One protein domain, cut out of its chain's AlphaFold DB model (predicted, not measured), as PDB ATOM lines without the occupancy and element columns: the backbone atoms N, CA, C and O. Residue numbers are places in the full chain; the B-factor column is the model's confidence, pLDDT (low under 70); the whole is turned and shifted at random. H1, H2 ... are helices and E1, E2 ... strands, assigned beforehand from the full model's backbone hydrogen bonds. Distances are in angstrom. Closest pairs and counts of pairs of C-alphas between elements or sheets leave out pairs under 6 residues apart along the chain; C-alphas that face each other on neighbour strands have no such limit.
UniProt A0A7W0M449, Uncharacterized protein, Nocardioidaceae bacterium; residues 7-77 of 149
ATOM      1  N   GLY A   7     254.373 279.527 289.654       66.31
ATOM      2  CA  GLY A   7     254.385 278.281 290.424       66.31
ATOM      3  C   GLY A   7     253.876 277.048 289.668       66.31
ATOM      4  O   GLY A   7     254.321 275.942 289.956       66.31
ATOM      5  N   LEU A   8     252.980 277.213 288.690       75.25
ATOM      6  CA  LEU A   8     252.442 276.094 287.908       75.25
ATOM      7  C   LEU A   8     253.451 275.595 286.866       75.25
ATOM      8  O   LEU A   8     253.490 274.398 286.577       75.25
ATOM      9  N   GLU A   9     254.272 276.489 286.316       79.31
ATOM     10  CA  GLU A   9     255.371 276.116 285.417       79.31
ATOM     11  C   GLU A   9     256.431 275.298 286.168       79.31
ATOM     12  O   GLU A   9     256.779 274.207 285.714       79.31
ATOM     13  N   ASP A  10     256.842 275.751 287.357       83.44
ATOM     14  CA  ASP A  10     257.813 275.051 288.211       83.44
ATOM     15  C   ASP A  10     257.309 273.664 288.661       83.44
ATOM     16  O   ASP A  10     258.051 272.674 288.647       83.44
ATOM     17  N   GLU A  11     256.035 273.566 289.055       85.69
ATOM     18  CA  GLU A  11     255.414 272.293 289.443       85.69
ATOM     19  C   GLU A  11     255.325 271.334 288.249       85.69
ATOM     20  O   GLU A  11     255.665 270.155 288.363       85.69
ATOM     21  N   THR A  12     254.937 271.844 287.078       86.25
ATOM     22  CA  THR A  12     254.848 271.036 285.856       86.25
ATOM     23  C   THR A  12     256.221 270.539 285.412       86.25
ATOM     24  O   THR A  12     256.343 269.371 285.039       86.25
ATOM     25  N   GLU A  13     257.258 271.383 285.470       87.31
ATOM     26  CA  GLU A  13     258.637 270.970 285.181       87.31
ATOM     27  C   GLU A  13     259.075 269.868 286.148       87.31
ATOM     28  O   GLU A  13     259.592 268.842 285.710       87.31
ATOM     29  N   THR A  14     258.794 270.024 287.444       89.81
ATOM     30  CA  THR A  14     259.138 269.022 288.462       89.81
ATOM     31  C   THR A  14     258.495 267.668 288.159       89.81
ATOM     32  O   THR A  14     259.196 266.662 288.053       89.81
ATOM     33  N   LEU A  15     257.179 267.640 287.925       91.94
ATOM     34  CA  LEU A  15     256.451 266.409 287.599       91.94
ATOM     35  C   LEU A  15     256.924 265.785 286.280       91.94
ATOM     36  O   LEU A  15     256.997 264.563 286.155       91.94
ATOM     37  N   PHE A  16     257.250 266.613 285.285       90.69
ATOM     38  CA  PHE A  16     257.792 266.138 284.017       90.69
ATOM     39  C   PHE A  16     259.157 265.472 284.205       90.69
ATOM     40  O   PHE A  16     259.377 264.377 283.685       90.69
ATOM     41  N   LEU A  17     260.054 266.095 284.969       91.12
ATOM     42  CA  LEU A  17     261.378 265.542 285.247       91.12
ATOM     43  C   LEU A  17     261.300 264.236 286.042       91.12
ATOM     44  O   LEU A  17     262.020 263.301 285.704       91.12
ATOM     45  N   GLU A  18     260.381 264.123 287.004       93.50
ATOM     46  CA  GLU A  18     260.125 262.858 287.709       93.50
ATOM     47  C   GLU A  18     259.674 261.739 286.755       93.50
ATOM     48  O   GLU A  18     260.073 260.587 286.913       93.50
ATOM     49  N   ILE A  19     258.876 262.053 285.725       94.25
ATOM     50  CA  ILE A  19     258.493 261.068 284.699       94.25
ATOM     51  C   ILE A  19     259.708 260.652 283.861       94.25
ATOM     52  O   ILE A  19     259.861 259.467 283.573       94.25
ATOM     53  N   ILE A  20     260.569 261.593 283.458       92.75
ATOM     54  CA  ILE A  20     261.787 261.283 282.692       92.75
ATOM     55  C   ILE A  20     262.744 260.409 283.509       92.75
ATOM     56  O   ILE A  20     263.256 259.415 282.992       92.75
ATOM     57  N   GLU A  21     262.939 260.735 284.785       93.25
ATOM     58  CA  GLU A  21     263.721 259.920 285.712       93.25
ATOM     59  C   GLU A  21     263.130 258.512 285.837       93.25
ATOM     60  O   GLU A  21     263.843 257.529 285.664       93.25
ATOM     61  N   ALA A  22     261.817 258.402 286.034       94.38
ATOM     62  CA  ALA A  22     261.118 257.126 286.125       94.38
ATOM     63  C   ALA A  22     261.219 256.276 284.845       94.38
ATOM     64  O   ALA A  22     261.258 255.045 284.898       94.38
ATOM     65  N   LEU A  23     261.245 256.913 283.670       93.69
ATOM     66  CA  LEU A  23     261.469 256.231 282.392       93.69
ATOM     67  C   LEU A  23     262.897 255.678 282.278       93.69
ATOM     68  O   LEU A  23     263.095 254.648 281.633       93.69
ATOM     69  N   SER A  24     263.866 256.357 282.895       92.75
ATOM     70  CA  SER A  24     265.264 255.930 282.978       92.75
ATOM     71  C   SER A  24     265.457 254.810 284.010       92.75
ATOM     72  O   SER A  24     266.084 253.798 283.697       92.75
ATOM     73  N   SER A  25     264.879 254.948 285.207       92.88
ATOM     74  CA  SER A  25     265.041 253.997 286.315       92.88
ATOM     75  C   SER A  25     264.180 252.742 286.185       92.88
ATOM     76  O   SER A  25     264.544 251.699 286.722       92.88
ATOM     77  N   GLY A  26     263.059 252.822 285.464       90.75
ATOM     78  CA  GLY A  26     262.093 251.730 285.366       90.75
ATOM     79  C   GLY A  26     261.106 251.663 286.534       90.75
ATOM     80  O   GLY A  26     260.400 250.667 286.646       90.75
ATOM     81  N   ASP A  27     261.003 252.712 287.356       92.06
ATOM     82  CA  ASP A  27     260.105 252.760 288.514       92.06
ATOM     83  C   ASP A  27     259.020 253.834 288.341       92.06
ATOM     84  O   ASP A  27     259.283 255.031 288.439       92.06
ATOM     85  N   ARG A  28     257.765 253.414 288.113       91.56
ATOM     86  CA  ARG A  28     256.614 254.330 287.981       91.56
ATOM     87  C   ARG A  28     256.292 254.997 289.335       91.56
ATOM     88  O   ARG A  28     255.948 254.281 290.280       91.56
ATOM     89  N   PRO A  29     256.255 256.343 289.428       93.06
ATOM     90  CA  PRO A  29     255.833 257.031 290.642       93.06
ATOM     91  C   PRO A  29     254.358 256.759 290.964       93.06
ATOM     92  O   PRO A  29     253.494 256.754 290.082       93.06
ATOM     93  N   GLY A  30     254.045 256.581 292.250       89.50
ATOM     94  CA  GLY A  30     252.695 256.224 292.703       89.50
ATOM     95  C   GLY A  30     251.621 257.289 292.440       89.50
ATOM     96  O   GLY A  30     250.438 256.960 292.407       89.50
ATOM     97  N   TRP A  31     252.014 258.548 292.228       90.06
ATOM     98  CA  TRP A  31     251.095 259.645 291.911       90.06
ATOM     99  C   TRP A  31     250.650 259.654 290.441       90.06
ATOM    100  O   TRP A  31     249.665 260.316 290.114       90.06
ATOM    101  N   VAL A  32     251.349 258.933 289.554       90.25
ATOM    102  CA  VAL A  32     251.117 258.990 288.107       90.25
ATOM    103  C   VAL A  32     249.730 258.436 287.763       90.25
ATOM    104  O   VAL A  32     249.486 257.235 287.947       90.25
ATOM    105  N   PRO A  33     248.824 259.262 287.206       87.12
ATOM    106  CA  PRO A  33     247.517 258.798 286.774       87.12
ATOM    107  C   PRO A  33     247.620 258.024 285.455       87.12
ATOM    108  O   PRO A  33     248.553 258.188 284.668       87.12
ATOM    109  N   GLU A  34     246.612 257.201 285.172       84.81
ATOM    110  CA  GLU A  34     246.647 256.283 284.029       84.81
ATOM    111  C   GLU A  34     246.857 256.944 282.651       84.81
ATOM    112  O   GLU A  34     247.667 256.447 281.872       84.81
ATOM    113  N   PRO A  35     246.247 258.106 282.338       84.06
ATOM    114  CA  PRO A  35     246.514 258.795 281.072       84.06
ATOM    115  C   PRO A  35     247.980 259.218 280.893       84.06
ATOM    116  O   PRO A  35     248.481 259.269 279.766       84.06
ATOM    117  N   VAL A  36     248.677 259.519 281.992       89.88
ATOM    118  CA  VAL A  36     250.103 259.863 281.970       89.88
ATOM    119  C   VAL A  36     250.933 258.602 281.748       89.88
ATOM    120  O   VAL A  36     251.835 258.624 280.917       89.88
ATOM    121  N   ALA A  37     250.574 257.482 282.381       90.81
ATOM    122  CA  ALA A  37     251.236 256.198 282.158       90.81
ATOM    123  C   ALA A  37     251.100 255.706 280.702       90.81
ATOM    124  O   ALA A  37     252.088 255.333 280.066       90.81
ATOM    125  N   GLU A  38     249.902 255.810 280.116       87.00
ATOM    126  CA  GLU A  38     249.682 255.536 278.690       87.00
ATOM    127  C   GLU A  38     250.525 256.443 277.782       87.00
ATOM    128  O   GLU A  38     250.993 256.019 276.722       87.00
ATOM    129  N   SER A  39     250.698 257.707 278.168       91.88
ATOM    130  CA  SER A  39     251.498 258.669 277.411       91.88
ATOM    131  C   SER A  39     252.992 258.367 277.521       91.88
ATOM    132  O   SER A  39     253.682 258.397 276.505       91.88
ATOM    133  N   ALA A  40     253.475 257.981 278.702       92.88
ATOM    134  CA  ALA A  40     254.850 257.543 278.929       92.88
ATOM    135  C   ALA A  40     255.210 256.323 278.061       92.88
ATOM    136  O   ALA A  40     256.263 256.306 277.425       92.88
ATOM    137  N   LEU A  41     254.296 255.353 277.923       92.31
ATOM    138  CA  LEU A  41     254.469 254.225 276.996       92.31
ATOM    139  C   LEU A  41     254.594 254.679 275.534       92.31
ATOM    140  O   LEU A  41     255.470 254.204 274.817       92.31
ATOM    141  N   LYS A  42     253.763 255.630 275.087       91.50
ATOM    142  CA  LYS A  42     253.850 256.179 273.720       91.50
ATOM    143  C   LYS A  42     255.164 256.919 273.481       91.50
ATOM    144  O   LYS A  42     255.698 256.846 272.375       91.50
ATOM    145  N   VAL A  43     255.665 257.627 274.496       91.50
ATOM    146  CA  VAL A  43     256.980 258.275 274.456       91.50
ATOM    147  C   VAL A  43     258.062 257.211 274.310       91.50
ATOM    148  O   VAL A  43     258.806 257.277 273.338       91.50
ATOM    149  N   LEU A  44     258.094 256.184 275.165       91.75
ATOM    150  CA  LEU A  44     259.047 255.073 275.039       91.75
ATOM    151  C   LEU A  44     259.013 254.427 273.652       91.75
ATOM    152  O   LEU A  44     260.064 254.228 273.052       91.75
ATOM    153  N   ASP A  45     257.827 254.157 273.106       91.69
ATOM    154  CA  ASP A  45     257.688 253.586 271.762       91.69
ATOM    155  C   ASP A  45     258.225 254.521 270.667       91.69
ATOM    156  O   ASP A  45     258.685 254.057 269.624       91.69
ATOM    157  N   ALA A  46     258.115 255.840 270.848       91.81
ATOM    158  CA  ALA A  46     258.662 256.818 269.914       91.81
ATOM    159  C   ALA A  46     260.190 256.912 270.017       91.81
ATOM    160  O   ALA A  46     260.856 256.946 268.985       91.81
ATOM    161  N   LEU A  47     260.727 256.900 271.239       90.62
ATOM    162  CA  LEU A  47     262.163 256.910 271.510       90.62
ATOM    163  C   LEU A  47     262.846 255.648 270.963       90.62
ATOM    164  O   LEU A  47     263.869 255.756 270.295       90.62
ATOM    165  N   ASP A  48     262.223 254.482 271.139       93.06
ATOM    166  CA  ASP A  48     262.688 253.183 270.620       93.06
ATOM    167  C   ASP A  48     262.799 253.149 269.091       93.06
ATOM    168  O   ASP A  48     263.655 252.480 268.524       93.06
ATOM    169  N   ARG A  49     261.963 253.931 268.401       91.69
ATOM    170  CA  ARG A  49     262.035 254.108 266.942       91.69
ATOM    171  C   ARG A  49     263.067 255.145 266.499       91.69
ATOM    172  O   ARG A  49     263.313 255.261 265.301       91.69
ATOM    173  N   SER A  50     263.607 255.925 267.431       92.12
ATOM    174  CA  SER A  50     264.469 257.070 267.148       92.12
ATOM    175  C   SER A  50     265.946 256.758 267.371       92.12
ATOM    176  O   SER A  50     266.769 257.149 266.547       92.12
ATOM    177  N   ALA A  51     266.293 256.105 268.484       91.88
ATOM    178  CA  ALA A  51     267.678 255.823 268.854       91.88
ATOM    179  C   ALA A  51     267.787 254.684 269.881       91.88
ATOM    180  O   ALA A  51     266.867 254.450 270.665       91.88
ATOM    181  N   ASP A  52     268.955 254.037 269.919       90.94
ATOM    182  CA  ASP A  52     269.264 252.969 270.882       90.94
ATOM    183  C   ASP A  52     269.438 253.491 272.321       90.94
ATOM    184  O   ASP A  52     269.129 252.792 273.290       90.94
ATOM    185  N   SER A  53     269.948 254.717 272.466       92.94
ATOM    186  CA  SER A  53     270.126 255.410 273.744       92.94
ATOM    187  C   SER A  53     269.864 256.902 273.571       92.94
ATOM    188  O   SER A  53     270.176 257.479 272.524       92.94
ATOM    189  N   ILE A  54     269.251 257.511 274.584       93.19
ATOM    190  CA  ILE A  54     268.862 258.920 274.606       93.19
ATOM    191  C   ILE A  54     269.299 259.522 275.931       93.19
ATOM    192  O   ILE A  54     268.954 259.010 276.992       93.19
ATOM    193  N   GLU A  55     270.006 260.642 275.854       94.12
ATOM    194  CA  GLU A  55     270.340 261.461 277.012       94.12
ATOM    195  C   GLU A  55     269.391 262.658 277.086       94.12
ATOM    196  O   GLU A  55     269.197 263.384 276.107       94.12
ATOM    197  N   VAL A  56     268.790 262.859 278.255       88.25
ATOM    198  CA  VAL A  56     267.974 264.034 278.561       88.25
ATOM    199  C   VAL A  56     268.693 264.836 279.634       88.25
ATOM    200  O   VAL A  56     268.780 264.396 280.778       88.25
ATOM    201  N   THR A  57     269.197 266.013 279.269       89.50
ATOM    202  CA  THR A  57     269.832 266.947 280.205       89.50
ATOM    203  C   THR A  57     268.848 268.042 280.598       89.50
ATOM    204  O   THR A  57     268.219 268.666 279.743       89.50
ATOM    205  N   THR A  58     268.707 268.275 281.899       83.25
ATOM    206  CA  THR A  58     267.798 269.282 282.452       83.25
ATOM    207  C   THR A  58     268.454 270.657 282.552       83.25
ATOM    208  O   THR A  58     269.673 270.804 282.464       83.25
ATOM    209  N   SER A  59     267.633 271.675 282.823       78.25
ATOM    210  CA  SER A  59     268.065 273.035 283.171       78.25
ATOM    211  C   SER A  59     269.014 273.084 284.381       78.25
ATOM    212  O   SER A  59     269.788 274.028 284.522       78.25
ATOM    213  N   ARG A  60     268.984 272.050 285.235       79.44
ATOM    214  CA  ARG A  60     269.829 271.886 286.429       79.44
ATOM    215  C   ARG A  60     271.059 271.004 286.186       79.44
ATOM    216  O   ARG A  60     271.660 270.542 287.149       79.44
ATOM    217  N   GLU A  61     271.398 270.738 284.925       83.31
ATOM    218  CA  GLU A  61     272.517 269.877 284.499       83.31
ATOM    219  C   GLU A  61     272.404 268.403 284.937       83.31
ATOM    220  O   GLU A  61     273.331 267.614 284.749       83.31
ATOM    221  N   THR A  62     271.250 267.979 285.460       85.94
ATOM    222  CA  THR A  62     270.968 266.559 285.690       85.94
ATOM    223  C   THR A  62     270.801 265.869 284.344       85.94
ATOM    224  O   THR A  62     270.053 266.353 283.499       85.94
ATOM    225  N   THR A  63     271.477 264.740 284.139       90.50
ATOM    226  CA  THR A  63     271.376 263.961 282.899       90.50
ATOM    227  C   THR A  63     270.776 262.591 283.185       90.50
ATOM    228  O   THR A  63     271.242 261.886 284.078       90.50
ATOM    229  N   PHE A  64     269.759 262.221 282.409       91.19
ATOM    230  CA  PHE A  64     269.107 260.915 282.453       91.19
ATOM    231  C   PHE A  64     269.414 260.144 281.170       91.19
ATOM    232  O   PHE A  64     269.177 260.661 280.078       91.19
ATOM    233  N   GLU A  65     269.903 258.911 281.294       94.19
ATOM    234  CA  GLU A  65     270.056 258.000 280.157       94.19
ATOM    235  C   GLU A  65     268.821 257.102 280.059       94.19
ATOM    236  O   GLU A  65     268.458 256.404 281.008       94.19
ATOM    237  N   ILE A  66     268.176 257.089 278.897       93.56
ATOM    238  CA  ILE A  66     267.068 256.193 278.588       93.56
ATOM    239  C   ILE A  66     267.526 255.249 277.486       93.56
ATOM    240  O   ILE A  66     267.916 255.686 276.404       93.56
ATOM    241  N   ARG A  67     267.416 253.942 277.744       93.88
ATOM    242  CA  ARG A  67     267.594 252.879 276.745       93.88
ATOM    243  C   ARG A  67     266.235 252.283 276.407       93.88
ATOM    244  O   ARG A  67     265.779 251.376 277.112       93.88
ATOM    245  N   PRO A  68     265.545 252.780 275.366       92.00
ATOM    246  CA  PRO A  68     264.143 252.444 275.145       92.00
ATOM    247  C   PRO A  68     263.925 250.944 274.928       92.00
ATOM    248  O   PRO A  68     262.956 250.383 275.441       92.00
ATOM    249  N   ALA A  69     264.856 250.263 274.253       89.31
ATOM    250  CA  ALA A  69     264.768 248.830 273.980       89.31
ATOM    251  C   ALA A  69     264.732 247.971 275.258       89.31
ATOM    252  O   ALA A  69     264.101 246.915 275.279       89.31
ATOM    253  N   THR A  70     265.366 248.434 276.340       91.44
ATOM    254  CA  THR A  70     265.473 247.708 277.616       91.44
ATOM    255  C   THR A  70     264.644 248.323 278.743       91.44
ATOM    256  O   THR A  70     264.659 247.795 279.850       91.44
ATOM    257  N   ALA A  71     263.917 249.414 278.488       92.44
ATOM    258  CA  ALA A  71     263.093 250.080 279.492       92.44
ATOM    259  C   ALA A  71     261.958 249.174 280.009       92.44
ATOM    260  O   ALA A  71     261.276 248.488 279.229       92.44
ATOM    261  N   GLU A  72     261.712 249.215 281.321       92.75
ATOM    262  CA  GLU A  72     260.737 248.366 282.007       92.75
ATOM    263  C   GLU A  72     259.289 248.820 281.752       92.75
ATOM    264  O   GLU A  72     258.617 249.452 282.559       92.75
ATOM    265  N   ARG A  73     258.751 248.465 280.583       91.38
ATOM    266  CA  ARG A  73     257.386 248.845 280.169       91.38
ATOM    267  C   ARG A  73     256.287 248.272 281.067       91.38
ATOM    268  O   ARG A  73     255.160 248.757 281.023       91.38
ATOM    269  N   ALA A  74     256.572 247.214 281.825       89.19
ATOM    270  CA  ALA A  74     255.577 246.535 282.650       89.19
ATOM    271  C   ALA A  74     255.045 247.431 283.776       89.19
ATOM    272  O   ALA A  74     253.835 247.444 283.989       89.19
ATOM    273  N   VAL A  75     255.906 248.231 284.421       91.00
ATOM    274  CA  VAL A  75     255.499 249.137 285.514       91.00
ATOM    275  C   VAL A  75     254.609 250.290 285.036       91.00
ATOM    276  O   VAL A  75     253.844 250.860 285.810       91.00
ATOM    277  N   TRP A  76     254.669 250.611 283.741       90.62
ATOM    278  CA  TRP A  76     253.894 251.680 283.111       90.62
ATOM    279  C   TRP A  76     252.577 251.199 282.513       90.62
ATOM    280  O   TRP A  76     251.755 252.017 282.105       90.62
ATOM    281  N   ARG A  77     252.354 249.884 282.426       86.25
ATOM    282  CA  ARG A  77     251.090 249.370 281.906       86.25
ATOM    283  C   ARG A  77     249.977 249.604 282.925       86.25
ATOM    284  O   ARG A  77     250.175 249.290 284.099       86.25
TER     285      ARG A  77
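This is residues 7 to 77 of the 149 residues of an uncharacterized protein of Nocardioidaceae bacterium (UniProt A0A7W0M449). What shape do these atoms make? A long helix, H1, has its later part, residues 17 to 25, in the core, with the small hairpin of E1 and E2 on one side and H2 crossing it at a slant on another, while its first residues, 7 to 12, stick out. The short H3 packs on H2 near the end of the printed part. What is it made of? The 71 printed residues are mostly helix, with three named helices and two named strands in the order H1, H2, E1, E2, H3, and the sheet has the order E1 - E2, antiparallel. The whole is compact, with a radius of gyration of the C-alphas of 11.9 A and spans of 35 by 28 by 17 A.

How do the first two helices meet? H1, residues 7 to 25, and H2, residues 34 to 48, only just touch, with 3 pairs of C-alphas within 8 A, the closest being Leu 23 and Ala 40 at 7.6 A. They run the same way at a steep tilt of 57 degrees, and in both every O i to N i+4 pair is within hydrogen-bond range. How do the strands pair? E1, residues 54 to 57, and E2, residues 63 to 66, form an antiparallel hairpin, with N 54 and O 66 at 2.9 A and N 66 and O 54 at 2.8 A, within hydrogen-bond range. The closest C-alphas of H1 and E2 are those of Ser 24 and Ile 66, 4.8 A apart. Where is the last helix? H3, residues 73 to 76, touches residues 37 to 41 of H2, the closest C-alphas being those of Ala 37 and Trp 76 at 5.3 A. H3 is too short for an O i to N i+4 pair, and its one O i to N i+3 pair is within range. H3 is near H1 and apart from E1, and H2 is apart from E2.

Where does H1 run? It goes from C-alpha 7 at (254.385, 278.281, 290.424) to C-alpha 25 at (265.041, 253.997, 286.315), 26.8 A. What follows it? H2 spans 21.1 A, E1 9.8 A and E2 9.9 A. H3 spans 5.4 A and ends with C-alpha 76 at (253.894, 251.680, 283.111).

How far does it reach? The two C-alphas farthest apart, those of Gly 7 and Ala 69, are 35.3 A apart. Are there cuts or long links? The printed part has no cut and no long link; the links H2 to E1 and E1 to E2 are tight. Where is confidence low? The mean pLDDT of the printed part is 89.6, and residue 7 alone is under 70.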